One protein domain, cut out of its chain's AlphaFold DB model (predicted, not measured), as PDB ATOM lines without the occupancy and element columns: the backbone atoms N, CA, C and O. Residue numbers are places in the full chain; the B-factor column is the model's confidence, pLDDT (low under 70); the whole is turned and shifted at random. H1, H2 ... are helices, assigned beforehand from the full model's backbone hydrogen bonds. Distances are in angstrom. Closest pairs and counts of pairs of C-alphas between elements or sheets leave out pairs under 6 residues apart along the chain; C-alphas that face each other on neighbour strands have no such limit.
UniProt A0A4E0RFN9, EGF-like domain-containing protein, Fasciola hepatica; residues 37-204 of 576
ATOM      1  N   GLU A  37     239.395 203.411 217.308       44.75
ATOM      2  CA  GLU A  37     240.050 202.244 216.679       44.75
ATOM      3  C   GLU A  37     241.568 202.386 216.434       44.75
ATOM      4  O   GLU A  37     242.212 201.463 215.932       44.75
ATOM      5  N   LEU A  38     242.199 203.497 216.830       52.59
ATOM      6  CA  LEU A  38     243.599 203.770 216.463       52.59
ATOM      7  C   LEU A  38     244.656 202.968 217.253       52.59
ATOM      8  O   LEU A  38     245.842 203.134 217.009       52.59
ATOM      9  N   LEU A  39     244.284 202.115 218.210       55.75
ATOM     10  CA  LEU A  39     245.224 201.523 219.180       55.75
ATOM     11  C   LEU A  39     245.698 200.109 218.862       55.75
ATOM     12  O   LEU A  39     246.880 199.788 219.032       55.75
ATOM     13  N   VAL A  40     244.774 199.259 218.408       61.50
ATOM     14  CA  VAL A  40     245.054 197.850 218.117       61.50
ATOM     15  C   VAL A  40     246.171 197.717 217.078       61.50
ATOM     16  O   VAL A  40     247.079 196.920 217.322       61.50
ATOM     17  N   PRO A  41     246.216 198.506 215.985       72.31
ATOM     18  CA  PRO A  41     247.275 198.378 214.986       72.31
ATOM     19  C   PRO A  41     248.676 198.661 215.542       72.31
ATOM     20  O   PRO A  41     249.606 197.925 215.223       72.31
ATOM     21  N   TRP A  42     248.837 199.667 216.410       77.50
ATOM     22  CA  TRP A  42     250.142 200.112 216.920       77.50
ATOM     23  C   TRP A  42     250.776 199.126 217.903       77.50
ATOM     24  O   TRP A  42     251.928 198.728 217.730       77.50
ATOM     25  N   PHE A  43     250.034 198.674 218.917       74.75
ATOM     26  CA  PHE A  43     250.583 197.698 219.866       74.75
ATOM     27  C   PHE A  43     250.689 196.305 219.274       74.75
ATOM     28  O   PHE A  43     251.666 195.615 219.557       74.75
ATOM     29  N   THR A  44     249.759 195.918 218.397       75.44
ATOM     30  CA  THR A  44     249.899 194.668 217.641       75.44
ATOM     31  C   THR A  44     251.176 194.701 216.801       75.44
ATOM     32  O   THR A  44     251.933 193.738 216.826       75.44
ATOM     33  N   TYR A  45     251.485 195.830 216.156       79.44
ATOM     34  CA  TYR A  45     252.719 196.023 215.389       79.44
ATOM     35  C   TYR A  45     253.999 195.959 216.248       79.44
ATOM     36  O   TYR A  45     254.989 195.353 215.845       79.44
ATOM     37  N   PHE A  46     253.999 196.525 217.462       79.06
ATOM     38  CA  PHE A  46     255.161 196.469 218.369       79.06
ATOM     39  C   PHE A  46     255.321 195.150 219.146       79.06
ATOM     40  O   PHE A  46     256.358 194.942 219.795       79.06
ATOM     41  N   GLN A  47     254.288 194.305 219.170       74.25
ATOM     42  CA  GLN A  47     254.267 193.026 219.885       74.25
ATOM     43  C   GLN A  47     254.343 191.810 218.949       74.25
ATOM     44  O   GLN A  47     254.589 190.706 219.433       74.25
ATOM     45  N   THR A  48     254.186 191.984 217.631       71.25
ATOM     46  CA  THR A  48     254.418 190.908 216.661       71.25
ATOM     47  C   THR A  48     255.859 190.385 216.760       71.25
ATOM     48  O   THR A  48     256.798 191.180 216.676       71.25
ATOM     49  N   PRO A  49     256.056 189.063 216.948       60.62
ATOM     50  CA  PRO A  49     257.377 188.468 217.167       60.62
ATOM     51  C   PRO A  49     258.281 188.565 215.930       60.62
ATOM     52  O   PRO A  49     259.491 188.738 216.068       60.62
ATOM     53  N   ASP A  50     257.689 188.529 214.735       62.16
ATOM     54  CA  ASP A  50     258.373 188.847 213.486       62.16
ATOM     55  C   ASP A  50     258.356 190.363 213.287       62.16
ATOM     56  O   ASP A  50     257.364 190.939 212.833       62.16
ATOM     57  N   LYS A  51     259.459 191.024 213.654       61.75
ATOM     58  CA  LYS A  51     259.616 192.454 213.385       61.75
ATOM     59  C   LYS A  51     259.481 192.697 211.873       61.75
ATOM     60  O   LYS A  51     260.138 192.006 211.086       61.75
ATOM     61  N   PRO A  52     258.675 193.676 211.443       63.84
ATOM     62  CA  PRO A  52     258.555 194.020 210.035       63.84
ATOM     63  C   PRO A  52     259.919 194.469 209.516       63.84
ATOM     64  O   PRO A  52     260.528 195.403 210.037       63.84
ATOM     65  N   LYS A  53     260.418 193.770 208.494       78.06
ATOM     66  CA  LYS A  53     261.649 194.164 207.812       78.06
ATOM     67  C   LYS A  53     261.416 195.487 207.101       78.06
ATOM     68  O   LYS A  53     260.411 195.644 206.403       78.06
ATOM     69  N   LEU A  54     262.368 196.404 207.248       86.56
ATOM     70  CA  LEU A  54     262.353 197.647 206.497       86.56
ATOM     71  C   LEU A  54     262.308 197.323 205.004       86.56
ATOM     72  O   LEU A  54     263.112 196.541 204.495       86.56
ATOM     73  N   THR A  55     261.345 197.909 204.306       87.62
ATOM     74  CA  THR A  55     261.239 197.787 202.856       87.62
ATOM     75  C   THR A  55     261.814 199.038 202.201       87.62
ATOM     76  O   THR A  55     261.499 200.148 202.631       87.62
ATOM     77  N   PRO A  56     262.634 198.889 201.146       88.31
ATOM     78  CA  PRO A  56     263.053 200.012 200.322       88.31
ATOM     79  C   PRO A  56     261.866 200.826 199.804       88.31
ATOM     80  O   PRO A  56     260.817 200.256 199.481       88.31
ATOM     81  N   ILE A  57     262.063 202.131 199.606       88.75
ATOM     82  CA  ILE A  57     261.040 203.032 199.037       88.75
ATOM     83  C   ILE A  57     260.522 202.522 197.690       88.75
ATOM     84  O   ILE A  57     259.338 202.642 197.390       88.75
ATOM     85  N   THR A  58     261.386 201.871 196.909       85.06
ATOM     86  CA  THR A  58     261.035 201.270 195.616       85.06
ATOM     87  C   THR A  58     260.025 200.125 195.703       85.06
ATOM     88  O   THR A  58     259.348 199.834 194.718       85.06
ATOM     89  N   LYS A  59     259.912 199.473 196.866       86.81
ATOM     90  CA  LYS A  59     259.043 198.309 197.102       86.81
ATOM     91  C   LYS A  59     257.844 198.624 198.002       86.81
ATOM     92  O   LYS A  59     256.860 197.893 197.944       86.81
ATOM     93  N   SER A  60     257.916 199.685 198.805       85.56
ATOM     94  CA  SER A  60     256.823 200.150 199.669       85.56
ATOM     95  C   SER A  60     255.696 200.794 198.851       85.56
ATOM     96  O   SER A  60     255.973 201.524 197.903       85.56
ATOM     97  N   GLU A  61     254.431 200.535 199.202       83.81
ATOM     98  CA  GLU A  61     253.256 201.134 198.549       83.81
ATOM     99  C   GLU A  61     253.207 202.653 198.764       83.81
ATOM    100  O   GLU A  61     253.247 203.404 197.786       83.81
ATOM    101  N   ALA A  62     253.283 203.107 200.019       80.38
ATOM    102  CA  ALA A  62     253.435 204.524 200.358       80.38
ATOM    103  C   ALA A  62     254.719 205.149 199.773       80.38
ATOM    104  O   ALA A  62     254.729 206.319 199.379       80.38
ATOM    105  N   GLY A  63     255.796 204.363 199.662       83.38
ATOM    106  CA  GLY A  63     257.076 204.798 199.097       83.38
ATOM    107  C   GLY A  63     257.032 205.137 197.602       83.38
ATOM    108  O   GLY A  63     257.809 205.977 197.147       83.38
ATOM    109  N   ARG A  64     256.097 204.573 196.821       84.38
ATOM    110  CA  ARG A  64     256.050 204.789 195.355       84.38
ATOM    111  C   ARG A  64     255.838 206.249 194.953       84.38
ATOM    112  O   ARG A  64     256.231 206.642 193.856       84.38
ATOM    113  N   ASN A  65     255.258 207.054 195.838       84.50
ATOM    114  CA  ASN A  65     255.072 208.486 195.611       84.50
ATOM    115  C   ASN A  65     256.389 209.277 195.679       84.50
ATOM    116  O   ASN A  65     256.457 210.383 195.155       84.50
ATOM    117  N   TYR A  66     257.442 208.692 196.256       89.25
ATOM    118  CA  TYR A  66     258.729 209.337 196.513       89.25
ATOM    119  C   TYR A  66     259.881 208.685 195.748       89.25
ATOM    120  O   TYR A  66     261.036 208.899 196.087       89.25
ATOM    121  N   LEU A  67     259.614 207.891 194.703       89.62
ATOM    122  CA  LEU A  67     260.674 207.213 193.936       89.62
ATOM    123  C   LEU A  67     261.725 208.184 193.388       89.62
ATOM    124  O   LEU A  67     262.897 207.826 193.304       89.62
ATOM    125  N   ARG A  68     261.291 209.395 193.017       89.00
ATOM    126  CA  ARG A  68     262.124 210.454 192.431       89.00
ATOM    127  C   ARG A  68     262.780 211.361 193.466       89.00
ATOM    128  O   ARG A  68     263.500 212.257 193.072       89.00
ATOM    129  N   GLY A  69     262.523 211.176 194.751       90.56
ATOM    130  CA  GLY A  69     263.015 212.083 195.779       90.56
ATOM    131  C   GLY A  69     261.939 212.458 196.778       90.56
ATOM    132  O   GLY A  69     260.742 212.369 196.506       90.56
ATOM    133  N   PHE A  70     262.380 212.913 197.942       89.25
ATOM    134  CA  PHE A  70     261.521 213.669 198.841       89.25
ATOM    135  C   PHE A  70     261.370 215.108 198.339       89.25
ATOM    136  O   PHE A  70     262.297 215.685 197.766       89.25
ATOM    137  N   GLN A  71     260.204 215.702 198.580       82.56
ATOM    138  CA  GLN A  71     259.954 217.100 198.238       82.56
ATOM    139  C   GLN A  71     260.627 218.032 199.251       82.56
ATOM    140  O   GLN A  71     260.647 217.752 200.449       82.56
ATOM    141  N   ARG A  72     261.158 219.162 198.774       76.00
ATOM    142  CA  ARG A  72     261.675 220.251 199.618       76.00
ATOM    143  C   ARG A  72     260.613 221.331 199.851       76.00
ATOM    144  O   ARG A  72     259.635 221.439 199.114       76.00
ATOM    145  N   GLY A  73     260.838 222.171 200.860       65.56
ATOM    146  CA  GLY A  73     259.957 223.295 201.188       65.56
ATOM    147  C   GLY A  73     258.670 222.866 201.896       65.56
ATOM    148  O   GLY A  73     258.594 221.761 202.418       65.56
ATOM    149  N   LEU A  74     257.660 223.745 201.904       49.88
ATOM    150  CA  LEU A  74     256.453 223.631 202.739       49.88
ATOM    151  C   LEU A  74     255.769 222.251 202.668       49.88
ATOM    152  O   LEU A  74     255.358 221.726 203.694       49.88
ATOM    153  N   TYR A  75     255.686 221.641 201.483       51.41
ATOM    154  CA  TYR A  75     255.072 220.320 201.303       51.41
ATOM    155  C   TYR A  75     255.908 219.178 201.898       51.41
ATOM    156  O   TYR A  75     255.346 218.255 202.481       51.41
ATOM    157  N   GLY A  76     257.239 219.270 201.823       59.38
ATOM    158  CA  GLY A  76     258.149 218.347 202.502       59.38
ATOM    159  C   GLY A  76     258.103 218.503 204.019       59.38
ATOM    160  O   GLY A  76     258.042 217.508 204.730       59.38
ATOM    161  N   THR A  77     258.054 219.741 204.521       54.38
ATOM    162  CA  THR A  77     258.026 220.025 205.964       54.38
ATOM    163  C   THR A  77     256.696 219.669 206.629       54.38
ATOM    164  O   THR A  77     256.692 219.334 207.807       54.38
ATOM    165  N   ILE A  78     255.573 219.732 205.902       51.41
ATOM    166  CA  ILE A  78     254.255 219.311 206.412       51.41
ATOM    167  C   ILE A  78     254.177 217.784 206.542       51.41
ATOM    168  O   ILE A  78     253.605 217.284 207.503       51.41
ATOM    169  N   LEU A  79     254.749 217.048 205.583       56.03
ATOM    170  CA  LEU A  79     254.747 215.581 205.589       56.03
ATOM    171  C   LEU A  79     255.855 214.995 206.478       56.03
ATOM    172  O   LEU A  79     255.696 213.907 207.023       56.03
ATOM    173  N   PHE A  80     256.962 215.724 206.636       64.75
ATOM    174  CA  PHE A  80     258.133 215.315 207.404       64.75
ATOM    175  C   PHE A  80     258.721 216.513 208.177       64.75
ATOM    176  O   PHE A  80     259.636 217.193 207.694       64.75
ATOM    177  N   PRO A  81     258.188 216.814 209.372       54.78
ATOM    178  CA  PRO A  81     258.577 217.991 210.137       54.78
ATOM    179  C   PRO A  81     260.076 217.998 210.454       54.78
ATOM    180  O   PRO A  81     260.662 217.010 210.900       54.78
ATOM    181  N   ALA A  82     260.724 219.134 210.191       47.44
ATOM    182  CA  ALA A  82     262.144 219.313 210.458       47.44
ATOM    183  C   ALA A  82     262.392 219.472 211.966       47.44
ATOM    184  O   ALA A  82     261.719 220.249 212.638       47.44
ATOM    185  N   SER A  83     263.419 218.803 212.495       49.28
ATOM    186  CA  SER A  83     263.780 218.822 213.921       49.28
ATOM    187  C   SER A  83     264.426 220.130 214.414       49.28
ATOM    188  O   SER A  83     265.011 220.130 215.492       49.28
ATOM    189  N   ASN A  84     264.421 221.208 213.621       40.47
ATOM    190  CA  ASN A  84     265.355 222.331 213.794       40.47
ATOM    191  C   ASN A  84     264.726 223.663 214.236       40.47
ATOM    192  O   ASN A  84     265.477 224.616 214.433       40.47
ATOM    193  N   ASP A  85     263.404 223.765 214.418       39.47
ATOM    194  CA  ASP A  85     262.813 225.008 214.937       39.47
ATOM    195  C   ASP A  85     262.815 225.019 216.472       39.47
ATOM    196  O   ASP A  85     262.028 224.354 217.140       39.47
ATOM    197  N   HIS A  86     263.742 225.791 217.039       42.06
ATOM    198  CA  HIS A  86     264.022 225.910 218.475       42.06
ATOM    199  C   HIS A  86     262.941 226.651 219.296       42.06
ATOM    200  O   HIS A  86     263.211 227.060 220.426       42.06
ATOM    201  N   THR A  87     261.740 226.878 218.760       38.88
ATOM    202  CA  THR A  87     260.799 227.872 219.312       38.88
ATOM    203  C   THR A  87     259.528 227.306 219.951       38.88
ATOM    204  O   THR A  87     258.856 228.055 220.659       38.88
ATOM    205  N   SER A  88     259.211 226.010 219.819       41.44
ATOM    206  CA  SER A  88     258.035 225.404 220.470       41.44
ATOM    207  C   SER A  88     258.409 224.278 221.443       41.44
ATOM    208  O   SER A  88     258.241 223.091 221.190       41.44
ATOM    209  N   THR A  89     258.831 224.649 222.651       42.47
ATOM    210  CA  THR A  89     259.047 223.728 223.790       42.47
ATOM    211  C   THR A  89     257.763 223.054 224.321       42.47
ATOM    212  O   THR A  89     257.770 222.524 225.428       42.47
ATOM    213  N   GLY A  90     256.655 223.100 223.573       49.81
ATOM    214  CA  GLY A  90     255.349 222.543 223.939       49.81
ATOM    215  C   GLY A  90     254.784 221.520 222.949       49.81
ATOM    216  O   GLY A  90     253.651 221.098 223.138       49.81
ATOM    217  N   ASP A  91     255.533 221.140 221.910       67.25
ATOM    218  CA  ASP A  91     255.089 220.163 220.909       67.25
ATOM    219  C   ASP A  91     255.704 218.777 221.202       67.25
ATOM    220  O   ASP A  91     256.936 218.607 221.218       67.25
ATOM    221  N   ASN A  92     254.863 217.769 221.465       69.75
ATOM    222  CA  ASN A  92     255.323 216.406 221.756       69.75
ATOM    223  C   ASN A  92     256.082 215.800 220.563       69.75
ATOM    224  O   ASN A  92     257.002 215.003 220.757       69.75
ATOM    225  N   MET A  93     255.779 216.250 219.341       71.19
ATOM    226  CA  MET A  93     256.457 215.843 218.110       71.19
ATOM    227  C   MET A  93     257.923 216.285 218.067       71.19
ATOM    228  O   MET A  93     258.809 215.488 217.743       71.19
ATOM    229  N   TYR A  94     258.203 217.545 218.411       72.19
ATOM    230  CA  TYR A  94     259.577 218.046 218.478       72.19
ATOM    231  C   TYR A  94     260.365 217.276 219.540       72.19
ATOM    232  O   TYR A  94     261.483 216.826 219.293       72.19
ATOM    233  N   THR A  95     259.745 217.068 220.702       77.69
ATOM    234  CA  THR A  95     260.339 216.339 221.828       77.69
ATOM    235  C   THR A  95     260.693 214.901 221.442       77.69
ATOM    236  O   THR A  95     261.789 214.433 221.751       77.69
ATOM    237  N   PHE A  96     259.804 214.216 220.719       83.25
ATOM    238  CA  PHE A  96     260.038 212.871 220.195       83.25
ATOM    239  C   PHE A  96     261.285 212.809 219.300       83.25
ATOM    240  O   PHE A  96     262.199 212.020 219.556       83.25
ATOM    241  N   TRP A  97     261.356 213.667 218.277       79.06
ATOM    242  CA  TRP A  97     262.485 213.679 217.344       79.06
ATOM    243  C   TRP A  97     263.784 214.132 218.004       79.06
ATOM    244  O   TRP A  97     264.839 213.555 217.735       79.06
ATOM    245  N   PHE A  98     263.722 215.128 218.887       78.50
ATOM    246  CA  PHE A  98     264.875 215.608 219.638       78.50
ATOM    247  C   PHE A  98     265.499 214.490 220.482       78.50
ATOM    248  O   PHE A  98     266.702 214.252 220.382       78.50
ATOM    249  N   GLU A  99     264.695 213.760 221.260       80.62
ATOM    250  CA  GLU A  99     265.182 212.653 222.094       80.62
ATOM    251  C   GLU A  99     265.732 211.489 221.255       80.62
ATOM    252  O   GLU A  99     266.769 210.918 221.606       80.62
ATOM    253  N   TYR A 100     265.110 211.178 220.112       81.69
ATOM    254  CA  TYR A 100     265.631 210.160 219.198       81.69
ATOM    255  C   TYR A 100     267.006 210.558 218.639       81.69
ATOM    256  O   TYR A 100     267.986 209.818 218.766       81.69
ATOM    257  N   PHE A 101     267.122 211.764 218.076       77.19
ATOM    258  CA  PHE A 101     268.350 212.209 217.412       77.19
ATOM    259  C   PHE A 101     269.481 212.577 218.372       77.19
ATOM    260  O   PHE A 101     270.648 212.479 217.990       77.19
ATOM    261  N   LYS A 102     269.179 212.915 219.630       75.94
ATOM    262  CA  LYS A 102     270.182 213.169 220.680       75.94
ATOM    263  C   LYS A 102     271.146 211.998 220.879       75.94
ATOM    264  O   LYS A 102     272.299 212.209 221.241       75.94
ATOM    265  N   THR A 103     270.688 210.771 220.635       66.69
ATOM    266  CA  THR A 103     271.486 209.546 220.820       66.69
ATOM    267  C   THR A 103     272.037 208.963 219.512       66.69
ATOM    268  O   THR A 103     272.837 208.029 219.551       66.69
ATOM    269  N   LYS A 104     271.646 209.516 218.354       66.75
ATOM    270  CA  LYS A 104     271.933 208.986 217.010       66.75
ATOM    271  C   LYS A 104     272.262 210.126 216.034       66.75
ATOM    272  O   LYS A 104     271.444 210.520 215.205       66.75
ATOM    273  N   THR A 105     273.471 210.677 216.145       57.03
ATOM    274  CA  THR A 105     273.948 211.807 215.323       57.03
ATOM    275  C   THR A 105     274.374 211.412 213.905       57.03
ATOM    276  O   THR A 105     274.326 212.249 213.007       57.03
ATOM    277  N   ILE A 106     274.750 210.149 213.679       60.12
ATOM    278  CA  ILE A 106     275.129 209.583 212.374       60.12
ATOM    279  C   ILE A 106     274.477 208.190 212.270       60.12
ATOM    280  O   ILE A 106     274.448 207.491 213.287       60.12
ATOM    281  N   PRO A 107     273.929 207.789 211.105       62.31
ATOM    282  CA  PRO A 107     273.437 206.424 210.906       62.31
ATOM    283  C   PRO A 107     274.526 205.393 211.226       62.31
ATOM    284  O   PRO A 107     275.704 205.619 210.944       62.31
ATOM    285  N   GLY A 108     274.126 204.311 211.896       60.09
ATOM    286  CA  GLY A 108     275.006 203.260 212.393       60.09
ATOM    287  C   GLY A 108     275.427 202.269 211.305       60.09
ATOM    288  O   GLY A 108     275.536 202.607 210.130       60.09
ATOM    289  N   SER A 109     275.652 201.013 211.704       63.50
ATOM    290  CA  SER A 109     276.298 199.996 210.862       63.50
ATOM    291  C   SER A 109     275.474 199.451 209.684       63.50
ATOM    292  O   SER A 109     276.028 198.821 208.786       63.50
ATOM    293  N   SER A 110     274.149 199.613 209.721       80.50
ATOM    294  CA  SER A 110     273.209 199.154 208.683       80.50
ATOM    295  C   SER A 110     271.842 199.804 208.886       80.50
ATOM    296  O   SER A 110     271.397 199.919 210.036       80.50
ATOM    297  N   VAL A 111     271.145 200.129 207.799       86.31
ATOM    298  CA  VAL A 111     269.816 200.763 207.843       86.31
ATOM    299  C   VAL A 111     268.771 199.942 208.610       86.31
ATOM    300  O   VAL A 111     267.961 200.504 209.345       86.31
ATOM    301  N   GLU A 112     268.807 198.613 208.520       86.69
ATOM    302  CA  GLU A 112     267.846 197.744 209.204       86.69
ATOM    303  C   GLU A 112     268.029 197.773 210.721       86.69
ATOM    304  O   GLU A 112     267.052 197.808 211.465       86.69
ATOM    305  N   LYS A 113     269.279 197.816 211.191       85.19
ATOM    306  CA  LYS A 113     269.584 197.940 212.621       85.19
ATOM    307  C   LYS A 113     269.153 199.299 213.168       85.19
ATOM    308  O   LYS A 113     268.569 199.362 214.246       85.19
ATOM    309  N   ASP A 114     269.403 200.369 212.417       87.12
ATOM    310  CA  ASP A 114     268.933 201.707 212.785       87.12
ATOM    311  C   ASP A 114     267.400 201.766 212.832       87.12
ATOM    312  O   ASP A 114     266.830 202.420 213.705       87.12
ATOM    313  N   PHE A 115     266.725 201.042 211.936       88.38
ATOM    314  CA  PHE A 115     265.273 200.919 211.960       88.38
ATOM    315  C   PHE A 115     264.777 200.135 213.178       88.38
ATOM    316  O   PHE A 115     263.825 200.554 213.830       88.38
ATOM    317  N   GLU A 116     265.429 199.032 213.548       87.06
ATOM    318  CA  GLU A 116     265.088 198.304 214.773       87.06
ATOM    319  C   GLU A 116     265.268 199.157 216.035       87.06
ATOM    320  O   GLU A 116     264.416 199.129 216.928       87.06
ATOM    321  N   ASP A 117     266.349 199.937 216.101       87.00
ATOM    322  CA  ASP A 117     266.598 200.880 217.192       87.00
ATOM    323  C   ASP A 117     265.506 201.960 217.245       87.00
ATOM    324  O   ASP A 117     265.012 202.283 218.330       87.00
ATOM    325  N   PHE A 118     265.070 202.465 216.086       87.75
ATOM    326  CA  PHE A 118     263.953 203.402 215.979       87.75
ATOM    327  C   PHE A 118     262.638 202.799 216.476       87.75
ATOM    328  O   PHE A 118     261.947 203.417 217.280       87.75
ATOM    329  N   ILE A 119     262.307 201.570 216.071       87.25
ATOM    330  CA  ILE A 119     261.104 200.865 216.536       87.25
ATOM    331  C   ILE A 119     261.110 200.713 218.060       87.25
ATOM    332  O   ILE A 119     260.105 200.991 218.719       87.25
ATOM    333  N   ASN A 120     262.244 200.304 218.632       87.19
ATOM    334  CA  ASN A 120     262.393 200.153 220.077       87.19
ATOM    335  C   ASN A 120     262.256 201.498 220.805       87.19
ATOM    336  O   ASN A 120     261.614 201.567 221.855       87.19
ATOM    337  N   PHE A 121     262.826 202.569 220.248       88.38
ATOM    338  CA  PHE A 121     262.667 203.922 220.774       88.38
ATOM    339  C   PHE A 121     261.200 204.363 220.757       88.38
ATOM    340  O   PHE A 121     260.682 204.767 221.800       88.38
ATOM    341  N   THR A 122     260.509 204.223 219.622       87.19
ATOM    342  CA  THR A 122     259.096 204.606 219.485       87.19
ATOM    343  C   THR A 122     258.217 203.832 220.455       87.19
ATOM    344  O   THR A 122     257.409 204.434 221.158       87.19
ATOM    345  N   LYS A 123     258.436 202.519 220.592       85.81
ATOM    346  CA  LYS A 123     257.747 201.693 221.590       85.81
ATOM    347  C   LYS A 123     257.968 202.226 223.008       85.81
ATOM    348  O   LYS A 123     257.007 202.423 223.744       85.81
ATOM    349  N   ASN A 124     259.215 202.503 223.388       86.62
ATOM    350  CA  ASN A 124     259.542 203.023 224.719       86.62
ATOM    351  C   ASN A 124     258.943 204.412 224.978       86.62
ATOM    352  O   ASN A 124     258.576 204.710 226.113       86.62
ATOM    353  N   TYR A 125     258.843 205.253 223.947       86.00
ATOM    354  CA  TYR A 125     258.183 206.553 224.030       86.00
ATOM    355  C   TYR A 125     256.671 206.395 224.234       86.00
ATOM    356  O   TYR A 125     256.108 207.002 225.139       86.00
ATOM    357  N   PHE A 126     256.028 205.511 223.462       85.00
ATOM    358  CA  PHE A 126     254.586 205.241 223.536       85.00
ATOM    359  C   PHE A 126     254.187 204.575 224.864       85.00
ATOM    360  O   PHE A 126     253.031 204.634 225.276       85.00
ATOM    361  N   CYS A 127     255.153 203.979 225.564       84.12
ATOM    362  CA  CYS A 127     254.979 203.341 226.865       84.12
ATOM    363  C   CYS A 127     255.094 204.270 228.076       84.12
ATOM    364  O   CYS A 127     255.243 203.788 229.205       84.12
ATOM    365  N   LYS A 128     255.022 205.585 227.874       83.56
ATOM    366  CA  LYS A 128     255.071 206.586 228.943       83.56
ATOM    367  C   LYS A 128     253.761 207.361 229.011       83.56
ATOM    368  O   LYS A 128     253.217 207.759 227.990       83.56
ATOM    369  N   THR A 129     253.270 207.587 230.224       76.31
ATOM    370  CA  THR A 129     252.129 208.477 230.483       76.31
ATOM    371  C   THR A 129     252.543 209.949 230.389       76.31
ATOM    372  O   THR A 129     253.733 210.267 230.401       76.31
ATOM    373  N   ASP A 130     251.572 210.864 230.424       73.31
ATOM    374  CA  ASP A 130     251.787 212.323 230.465       73.31
ATOM    375  C   ASP A 130     252.668 212.778 231.649       73.31
ATOM    376  O   ASP A 130     253.270 213.848 231.625       73.31
ATOM    377  N   ARG A 131     252.767 211.954 232.703       74.88
ATOM    378  CA  ARG A 131     253.616 212.190 233.884       74.88
ATOM    379  C   ARG A 131     254.970 211.480 233.800       74.88
ATOM    380  O   ARG A 131     255.659 211.374 234.813       74.88
ATOM    381  N   ASN A 132     255.343 210.972 232.623       77.50
ATOM    382  CA  ASN A 132     256.574 210.219 232.369       77.50
ATOM    383  C   ASN A 132     256.699 208.934 233.222       77.50
ATOM    384  O   ASN A 132     257.803 208.483 233.522       77.50
ATOM    385  N   THR A 133     255.572 208.333 233.626       81.81
ATOM    386  CA  THR A 133     255.545 207.030 234.316       81.81
ATOM    387  C   THR A 133     255.245 205.895 233.329       81.81
ATOM    388  O   THR A 133     254.618 206.154 232.300       81.81
ATOM    389  N   PRO A 134     255.662 204.642 233.603       82.75
ATOM    390  CA  PRO A 134     255.355 203.507 232.734       82.75
ATOM    391  C   PRO A 134     253.845 203.325 232.568       82.75
ATOM    392  O   PRO A 134     253.108 203.264 233.555       82.75
ATOM    393  N   TRP A 135     253.385 203.227 231.326       81.56
ATOM    394  CA  TRP A 135     251.988 202.948 231.024       81.56
ATOM    395  C   TRP A 135     251.719 201.444 231.165       81.56
ATOM    396  O   TRP A 135     252.368 200.618 230.521       81.56
ATOM    397  N   THR A 136     250.767 201.074 232.026       76.69
ATOM    398  CA  THR A 136     250.457 199.680 232.410       76.69
ATOM    399  C   THR A 136     250.106 198.785 231.219       76.69
ATOM    400  O   THR A 136     250.390 197.587 231.228       76.69
ATOM    401  N   CYS A 137     249.562 199.370 230.155       75.88
ATOM    402  CA  CYS A 137     249.185 198.679 228.928       75.88
ATOM    403  C   CYS A 137     250.359 198.192 228.073       75.88
ATOM    404  O   CYS A 137     250.166 197.353 227.200       75.88
ATOM    405  N   CYS A 138     251.589 198.629 228.347       75.88
ATOM    406  CA  CYS A 138     252.762 198.130 227.627       75.88
ATOM    407  C   CYS A 138     253.214 196.728 228.031       75.88
ATOM    408  O   CYS A 138     253.965 196.088 227.294       75.88
ATOM    409  N   THR A 139     252.759 196.252 229.189       72.38
ATOM    410  CA  THR A 139     253.013 194.895 229.693       72.38
ATOM    411  C   THR A 139     251.793 193.982 229.584       72.38
ATOM    412  O   THR A 139     251.914 192.780 229.805       72.38
ATOM    413  N   LEU A 140     250.623 194.539 229.255       69.12
ATOM    414  CA  LEU A 140     249.365 193.811 229.089       69.12
ATOM    415  C   LEU A 140     249.135 193.457 227.610       69.12
ATOM    416  O   LEU A 140     249.718 194.050 226.700       69.12
ATOM    417  N   THR A 141     248.283 192.464 227.358       65.25
ATOM    418  CA  THR A 141     247.869 192.097 225.995       65.25
ATOM    419  C   THR A 141     247.063 193.232 225.343       65.25
ATOM    420  O   THR A 141     246.256 193.848 226.041       65.25
ATOM    421  N   PRO A 142     247.176 193.473 224.017       59.91
ATOM    422  CA  PRO A 142     246.579 194.636 223.340       59.91
ATOM    423  C   PRO A 142     245.046 194.698 223.408       59.91
ATOM    424  O   PRO A 142     244.454 195.719 223.090       59.91
ATOM    425  N   GLN A 143     244.402 193.595 223.793       62.78
ATOM    426  CA  GLN A 143     242.949 193.429 223.881       62.78
ATOM    427  C   GLN A 143     242.401 193.736 225.289       62.78
ATOM    428  O   GLN A 143     241.240 193.448 225.572       62.78
ATOM    429  N   HIS A 144     243.228 194.263 226.203       65.75
ATOM    430  CA  HIS A 144     242.801 194.560 227.569       65.75
ATOM    431  C   HIS A 144     241.883 195.808 227.610       65.75
ATOM    432  O   HIS A 144     242.245 196.827 227.019       65.75
ATOM    433  N   PRO A 145     240.738 195.780 228.327       63.34
ATOM    434  CA  PRO A 145     239.729 196.855 228.306       63.34
ATOM    435  C   PRO A 145     240.248 198.239 228.722       63.34
ATOM    436  O   PRO A 145     239.825 199.253 228.177       63.34
ATOM    437  N   ASP A 146     241.205 198.278 229.654       65.12
ATOM    438  CA  ASP A 146     241.799 199.524 230.170       65.12
ATOM    439  C   ASP A 146     242.811 200.180 229.211       65.12
ATOM    440  O   ASP A 146     243.366 201.236 229.513       65.12
ATOM    441  N   CYS A 147     243.068 199.566 228.053       70.88
ATOM    442  CA  CYS A 147     244.082 199.996 227.088       70.88
ATOM    443  C   CYS A 147     243.489 200.682 225.854       70.88
ATOM    444  O   CYS A 147     244.104 200.675 224.791       70.88
ATOM    445  N   GLY A 148     242.300 201.275 226.011       61.53
ATOM    446  CA  GLY A 148     241.501 201.876 224.942       61.53
ATOM    447  C   GLY A 148     241.893 203.291 224.495       61.53
ATOM    448  O   GLY A 148     241.345 203.744 223.497       61.53
ATOM    449  N   MET A 149     242.838 203.984 225.155       70.00
ATOM    450  CA  MET A 149     243.419 205.251 224.650       70.00
ATOM    451  C   MET A 149     244.940 205.334 224.857       70.00
ATOM    452  O   MET A 149     245.432 205.026 225.941       70.00
ATOM    453  N   LEU A 150     245.679 205.759 223.819       73.75
ATOM    454  CA  LEU A 150     247.105 206.096 223.930       73.75
ATOM    455  C   LEU A 150     247.290 207.273 224.906       73.75
ATOM    456  O   LEU A 150     246.437 208.163 224.947       73.75
ATOM    457  N   PRO A 151     248.418 207.342 225.636       80.94
ATOM    458  CA  PRO A 151     248.826 208.569 226.319       80.94
ATOM    459  C   PRO A 151     248.834 209.763 225.353       80.94
ATOM    460  O   PRO A 151     249.200 209.595 224.187       80.94
ATOM    461  N   ALA A 152     248.481 210.965 225.819       77.94
ATOM    462  CA  ALA A 152     248.331 212.131 224.941       77.94
ATOM    463  C   ALA A 152     249.599 212.441 224.104       77.94
ATOM    464  O   ALA A 152     249.463 212.620 222.890       77.94
ATOM    465  N   PRO A 153     250.829 212.373 224.662       77.50
ATOM    466  CA  PRO A 153     252.061 212.542 223.887       77.50
ATOM    467  C   PRO A 153     252.255 211.490 222.792       77.50
ATOM    468  O   PRO A 153     252.777 211.787 221.720       77.50
ATOM    469  N   ALA A 154     251.838 210.249 223.049       80.69
ATOM    470  CA  ALA A 154     251.951 209.162 222.084       80.69
ATOM    471  C   ALA A 154     250.899 209.287 220.975       80.69
ATOM    472  O   ALA A 154     251.190 208.994 219.818       80.69
ATOM    473  N   MET A 155     249.694 209.754 221.313       79.50
ATOM    474  CA  MET A 155     248.604 209.957 220.361       79.50
ATOM    475  C   MET A 155     248.934 211.045 219.332       79.50
ATOM    476  O   MET A 155     248.692 210.851 218.144       79.50
ATOM    477  N   GLU A 156     249.549 212.154 219.752       77.69
ATOM    478  CA  GLU A 156     249.998 213.210 218.832       77.69
ATOM    479  C   GLU A 156     251.028 212.695 217.816       77.69
ATOM    480  O   GLU A 156     250.909 212.948 216.617       77.69
ATOM    481  N   VAL A 157     252.000 211.904 218.279       79.88
ATOM    482  CA  VAL A 157     253.021 211.300 217.414       79.88
ATOM    483  C   VAL A 157     252.421 210.215 216.503       79.88
ATOM    484  O   VAL A 157     252.774 210.131 215.328       79.88
ATOM    485  N   ALA A 158     251.488 209.400 217.004       81.06
ATOM    486  CA  ALA A 158     250.803 208.370 216.218       81.06
ATOM    487  C   ALA A 158     249.959 208.967 215.079       81.06
ATOM    488  O   ALA A 158     249.995 208.458 213.957       81.06
ATOM    489  N   ASN A 159     249.258 210.074 215.343       77.25
ATOM    490  CA  ASN A 159     248.451 210.777 214.345       77.25
ATOM    491  C   ASN A 159     249.298 211.312 213.180       77.25
ATOM    492  O   ASN A 159     248.841 211.295 212.039       77.25
ATOM    493  N   LEU A 160     250.543 211.732 213.437       73.38
ATOM    494  CA  LEU A 160     251.470 212.162 212.385       73.38
ATOM    495  C   LEU A 160     251.830 211.009 211.442       73.38
ATOM    496  O   LEU A 160     251.816 211.167 210.224       73.38
ATOM    497  N   PHE A 161     252.150 209.841 211.999       77.62
ATOM    498  CA  PHE A 161     252.493 208.675 211.191       77.62
ATOM    499  C   PHE A 161     251.285 208.113 210.432       77.62
ATOM    500  O   PHE A 161     251.482 207.454 209.417       77.62
ATOM    501  N   SER A 162     250.055 208.393 210.881       72.00
ATOM    502  CA  SER A 162     248.779 207.861 210.368       72.00
ATOM    503  C   SER A 162     248.622 206.339 210.526       72.00
ATOM    504  O   SER A 162     247.621 205.885 211.072       72.00
ATOM    505  N   ASP A 163     249.614 205.547 210.106       78.69
ATOM    506  CA  ASP A 163     249.628 204.084 210.164       78.69
ATOM    507  C   ASP A 163     251.024 203.538 210.562       78.69
ATOM    508  O   ASP A 163     252.051 204.009 210.056       78.69
ATOM    509  N   PRO A 164     251.095 202.525 211.449       81.62
ATOM    510  CA  PRO A 164     252.363 201.953 211.905       81.62
ATOM    511  C   PRO A 164     253.107 201.113 210.855       81.62
ATOM    512  O   PRO A 164     254.321 200.962 210.972       81.62
ATOM    513  N   LYS A 165     252.426 200.546 209.851       80.88
ATOM    514  CA  LYS A 165     253.038 199.665 208.841       80.88
ATOM    515  C   LYS A 165     253.643 200.432 207.675       80.88
ATOM    516  O   LYS A 165     254.665 199.996 207.155       80.88
ATOM    517  N   GLU A 166     253.035 201.535 207.255       80.12
ATOM    518  CA  GLU A 166     253.492 202.310 206.097       80.12
ATOM    519  C   GLU A 166     254.094 203.659 206.479       80.12
ATOM    520  O   GLU A 166     255.175 204.013 205.999       80.12
ATOM    521  N   GLY A 167     253.433 204.398 207.370       80.81
ATOM    522  CA  GLY A 167     253.849 205.749 207.735       80.81
ATOM    523  C   GLY A 167     255.132 205.769 208.554       80.81
ATOM    524  O   GLY A 167     256.047 206.543 208.269       80.81
ATOM    525  N   LEU A 168     255.250 204.868 209.528       84.38
ATOM    526  CA  LEU A 168     256.425 204.810 210.393       84.38
ATOM    527  C   LEU A 168     257.724 204.475 209.621       84.38
ATOM    528  O   LEU A 168     258.699 205.218 209.782       84.38
ATOM    529  N   PRO A 169     257.784 203.439 208.752       87.69
ATOM    530  CA  PRO A 169     258.955 203.201 207.907       87.69
ATOM    531  C   PRO A 169     259.279 204.361 206.967       87.69
ATOM    532  O   PRO A 169     260.451 204.682 206.778       87.69
ATOM    533  N   LEU A 170     258.264 205.005 206.384       86.12
ATOM    534  CA  LEU A 170     258.460 206.100 205.439       86.12
ATOM    535  C   LEU A 170     259.093 207.326 206.109       86.12
ATOM    536  O   LEU A 170     260.064 207.882 205.593       86.12
ATOM    537  N   VAL A 171     258.578 207.725 207.273       84.88
ATOM    538  CA  VAL A 171     259.116 208.869 208.019       84.88
ATOM    539  C   VAL A 171     260.506 208.556 208.581       84.88
ATOM    540  O   VAL A 171     261.393 209.414 208.546       84.88
ATOM    541  N   PHE A 172     260.747 207.317 209.028       87.56
ATOM    542  CA  PHE A 172     262.098 206.864 209.361       87.56
ATOM    543  C   PHE A 172     263.049 207.025 208.171       87.56
ATOM    544  O   PHE A 172     264.100 207.650 208.312       87.56
ATOM    545  N   LEU A 173     262.671 206.505 206.998       89.38
ATOM    546  CA  LEU A 173     263.488 206.561 205.787       89.38
ATOM    547  C   LEU A 173     263.774 208.000 205.367       89.38
ATOM    548  O   LEU A 173     264.913 208.294 205.027       89.38
ATOM    549  N   TYR A 174     262.808 208.916 205.465       87.75
ATOM    550  CA  TYR A 174     263.051 210.341 205.227       87.75
ATOM    551  C   TYR A 174     264.211 210.871 206.078       87.75
ATOM    552  O   TYR A 174     265.223 211.351 205.561       87.75
ATOM    553  N   HIS A 175     264.103 210.727 207.398       84.81
ATOM    554  CA  HIS A 175     265.100 211.251 208.327       84.81
ATOM    555  C   HIS A 175     266.442 210.520 208.254       84.81
ATOM    556  O   HIS A 175     267.492 211.144 208.455       84.81
ATOM    557  N   TRP A 176     266.419 209.216 207.996       88.44
ATOM    558  CA  TRP A 176     267.615 208.402 207.843       88.44
ATOM    559  C   TRP A 176     268.355 208.769 206.556       88.44
ATOM    560  O   TRP A 176     269.539 209.084 206.613       88.44
ATOM    561  N   CYS A 177     267.659 208.854 205.419       89.38
ATOM    562  CA  CYS A 177     268.246 209.175 204.120       89.38
ATOM    563  C   CYS A 177     268.905 210.556 204.090       89.38
ATOM    564  O   CYS A 177     270.026 210.684 203.598       89.38
ATOM    565  N   VAL A 178     268.261 211.579 204.661       86.88
ATOM    566  CA  VAL A 178     268.849 212.928 204.760       86.88
ATOM    567  C   VAL A 178     270.188 212.895 205.500       86.88
ATOM    568  O   VAL A 178     271.151 213.523 205.064       86.88
ATOM    569  N   ARG A 179     270.294 212.118 206.584       84.44
ATOM    570  CA  ARG A 179     271.542 211.985 207.353       84.44
ATOM    571  C   ARG A 179     272.558 211.068 206.684       84.44
ATOM    572  O   ARG A 179     273.746 211.383 206.698       84.44
ATOM    573  N   ALA A 180     272.113 209.970 206.078       86.50
ATOM    574  CA  ALA A 180     272.966 209.020 205.374       86.50
ATOM    575  C   ALA A 180     273.725 209.702 204.234       86.50
ATOM    576  O   ALA A 180     274.943 209.574 204.162       86.50
ATOM    577  N   TRP A 181     273.047 210.513 203.416       86.50
ATOM    578  CA  TRP A 181     273.673 211.262 202.318       86.50
ATOM    579  C   TRP A 181     274.615 212.386 202.771       86.50
ATOM    580  O   TRP A 181     275.548 212.738 202.051       86.50
ATOM    581  N   VAL A 182     274.425 212.942 203.969       84.06
ATOM    582  CA  VAL A 182     275.435 213.820 204.586       84.06
ATOM    583  C   VAL A 182     276.643 212.993 205.033       84.06
ATOM    584  O   VAL A 182     277.786 213.383 204.795       84.06
ATOM    585  N   GLY A 183     276.396 211.821 205.621       80.44
ATOM    586  CA  GLY A 183     277.422 210.875 206.040       80.44
ATOM    587  C   GLY A 183     278.288 210.369 204.885       80.44
ATOM    588  O   GLY A 183     279.499 210.308 205.047       80.44
ATOM    589  N   THR A 184     277.727 210.091 203.702       81.31
ATOM    590  CA  THR A 184     278.498 209.609 202.534       81.31
ATOM    591  C   THR A 184     279.542 210.606 202.023       81.31
ATOM    592  O   THR A 184     280.471 210.197 201.328       81.31
ATOM    593  N   LYS A 185     279.429 211.894 202.375       77.88
ATOM    594  CA  LYS A 185     280.433 212.924 202.060       77.88
ATOM    595  C   LYS A 185     281.636 212.895 203.010       77.88
ATOM    596  O   LYS A 185     282.653 213.519 202.718       77.88
ATOM    597  N   ASN A 186     281.539 212.198 204.142       75.38
ATOM    598  CA  ASN A 186     282.629 212.073 205.103       75.38
ATOM    599  C   ASN A 186     283.611 210.971 204.650       75.38
ATOM    600  O   ASN A 186     283.192 209.825 204.485       75.38
ATOM    601  N   PRO A 187     284.916 211.259 204.490       66.31
ATOM    602  CA  PRO A 187     285.909 210.259 204.082       66.31
ATOM    603  C   PRO A 187     286.058 209.084 205.066       66.31
ATOM    604  O   PRO A 187     286.535 208.024 204.670       66.31
ATOM    605  N   ASN A 188     285.620 209.246 206.320       67.00
ATOM    606  CA  ASN A 188     285.622 208.196 207.345       67.00
ATOM    607  C   ASN A 188     284.289 207.430 207.442       67.00
ATOM    608  O   ASN A 188     284.084 206.685 208.401       67.00
ATOM    609  N   ALA A 189     283.357 207.644 206.510       64.06
ATOM    610  CA  ALA A 189     282.068 206.964 206.519       64.06
ATOM    611  C   ALA A 189     282.219 205.448 206.361       64.06
ATOM    612  O   ALA A 189     283.097 204.954 205.647       64.06
ATOM    613  N   GLU A 190     281.326 204.695 207.001       65.44
ATOM    614  CA  GLU A 190     281.295 203.247 206.843       65.44
ATOM    615  C   GLU A 190     281.048 202.852 205.381       65.44
ATOM    616  O   GLU A 190     280.177 203.392 204.695       65.44
ATOM    617  N   LYS A 191     281.803 201.855 204.906       65.00
ATOM    618  CA  LYS A 191     281.833 201.410 203.501       65.00
ATOM    619  C   LYS A 191     280.457 200.995 202.949       65.00
ATOM    620  O   LYS A 191     280.254 201.036 201.738       65.00
ATOM    621  N   ASN A 192     279.522 200.619 203.822       75.62
ATOM    622  CA  ASN A 192     278.184 200.162 203.447       75.62
ATOM    623  C   ASN A 192     277.147 201.296 203.371       75.62
ATOM    624  O   ASN A 192     276.144 201.135 202.685       75.62
ATOM    625  N   LEU A 193     277.407 202.470 203.959       83.12
ATOM    626  CA  LEU A 193     276.412 203.543 204.069       83.12
ATOM    627  C   LEU A 193     275.920 204.046 202.703       83.12
ATOM    628  O   LEU A 193     274.726 204.255 202.506       83.12
ATOM    629  N   LYS A 194     276.827 204.199 201.727       83.38
ATOM    630  CA  LYS A 194     276.456 204.601 200.358       83.38
ATOM    631  C   LYS A 194     275.640 203.523 199.644       83.38
ATOM    632  O   LYS A 194     274.753 203.856 198.867       83.38
ATOM    633  N   LYS A 195     275.936 202.244 199.895       86.62
ATOM    634  CA  LYS A 195     275.190 201.125 199.310       86.62
ATOM    635  C   LYS A 195     273.763 201.096 199.862       86.62
ATOM    636  O   LYS A 195     272.826 201.070 199.072       86.62
ATOM    637  N   ASP A 196     273.617 201.184 201.179       88.62
ATOM    638  CA  ASP A 196     272.315 201.181 201.849       88.62
ATOM    639  C   ASP A 196     271.491 202.415 201.450       88.62
ATOM    640  O   ASP A 196     270.301 202.305 201.166       88.62
ATOM    641  N   ALA A 197     272.131 203.585 201.325       88.94
ATOM    642  CA  ALA A 197     271.475 204.788 200.821       88.94
ATOM    643  C   ALA A 197     270.945 204.601 199.390       88.94
ATOM    644  O   ALA A 197     269.805 204.953 199.113       88.94
ATOM    645  N   LEU A 198     271.730 204.009 198.487       88.69
ATOM    646  CA  LEU A 198     271.286 203.740 197.114       88.69
ATOM    647  C   LEU A 198     270.180 202.677 197.029       88.69
ATOM    648  O   LEU A 198     269.399 202.696 196.079       88.69
ATOM    649  N   GLU A 199     270.123 201.743 197.981       90.19
ATOM    650  CA  GLU A 199     269.123 200.674 198.001       90.19
ATOM    651  C   GLU A 199     267.789 201.126 198.610       90.19
ATOM    652  O   GLU A 199     266.734 200.816 198.055       90.19
ATOM    653  N   PHE A 200     267.820 201.860 199.728       91.62
ATOM    654  CA  PHE A 200     266.625 202.179 200.516       91.62
ATOM    655  C   PHE A 200     266.054 203.576 200.268       91.62
ATOM    656  O   PHE A 200     264.843 203.753 200.420       91.62
ATOM    657  N   CYS A 201     266.883 204.554 199.894       92.00
ATOM    658  CA  CYS A 201     266.448 205.937 199.701       92.00
ATOM    659  C   CYS A 201     265.831 206.182 198.321       92.00
ATOM    660  O   CYS A 201     265.967 205.360 197.412       92.00
ATOM    661  N   PRO A 202     265.163 207.336 198.136       92.88
ATOM    662  CA  PRO A 202     264.721 207.761 196.821       92.88
ATOM    663  C   PRO A 202     265.874 207.897 195.834       92.88
ATOM    664  O   PRO A 202     267.001 208.209 196.221       92.88
ATOM    665  N   ASN A 203     265.564 207.743 194.549       92.06
ATOM    666  CA  ASN A 203     266.521 207.940 193.476       92.06
ATOM    667  C   ASN A 203     266.030 209.048 192.523       92.06
ATOM    668  O   ASN A 203     265.188 208.775 191.660       92.06
ATOM    669  N   PRO A 204     266.577 210.275 192.602       91.81
ATOM    670  CA  PRO A 204     266.190 211.369 191.709       91.81
ATOM    671  C   PRO A 204     266.437 211.082 190.228       91.81
ATOM    672  O   PRO A 204     265.695 211.545 189.359       91.81
TER     673      PRO A 204
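AT A GLANCE: This is residues 37 to 204 of the 576 residues of the protein "EGF-like domain-containing protein" of Fasciola hepatica (UniProt A0A4E0RFN9). Two longer helices, H5 and H7, cross in the core of a body rich in loops; H4 and H6 pack on H5's later residues, and H8 folds back along H7. The short helices H1, H2 and H3 lie round the rim. The printed part has 168 residues with eight named helices, H1 to H8 in order, and no named strand: all helix, though under half of the residues, 81, are in named elements. It is compact, with a radius of gyration of the C-alphas of 16.5 A and spans of 51 by 39 by 30 A.

IN THESE COORDINATES: Find C-alpha 40 at (245.054, 197.850, 218.117), where H1, residues 40 to 47, begins. Next come H2, 62 to 66, H3, 74 to 79, and H4, 92 to 102, 15.2 A long. H5, 111 to 126, runs 22.3 A; H6, 152 to 161, 14.8 A; H7, 167 to 183, 24.2 A. H8, 193 to 200, ends at (266.625, 202.179, 200.516).

HOW THE PARTS SIT: Start at the hub, H7. It touches H8 as a helical hairpin, C-alphas 177 and 197 closest at 6.4 A, at a shallow tilt of 30 degrees. Its residues 169 to 176 touch H5, C-alphas 115 and 172 closest at 7.2 A, at a steep tilt of 52 degrees. H2 only just touches H7, with 3 pairs of C-alphas within 8 A, Gly 63 and Leu 170 closest at 6.6 A. H4 touches H6 about perpendicular at 79 degrees, C-alphas 92 and 153 closest at 5.5 A. H1 is close to H5 but not clearly touching; H3 touches no helix. In H1, H3, H4, H5 and H8 every O i to N i+4 pair is within hydrogen-bond range; H6 has 5 of 6, H7 11 of 13, and H2 0 of 1, with 1 of 2 O i to N i+3 pairs.

THE WHOLE: Pro 145 and Pro 187 have the C-alphas farthest apart, 53.8 A. The printed part has no cut; the links H1 to H2, H3 to H4 and H5 to H6 are long. Mean pLDDT of the printed part is 75.4, and residues 73 to 92 are among those under 70.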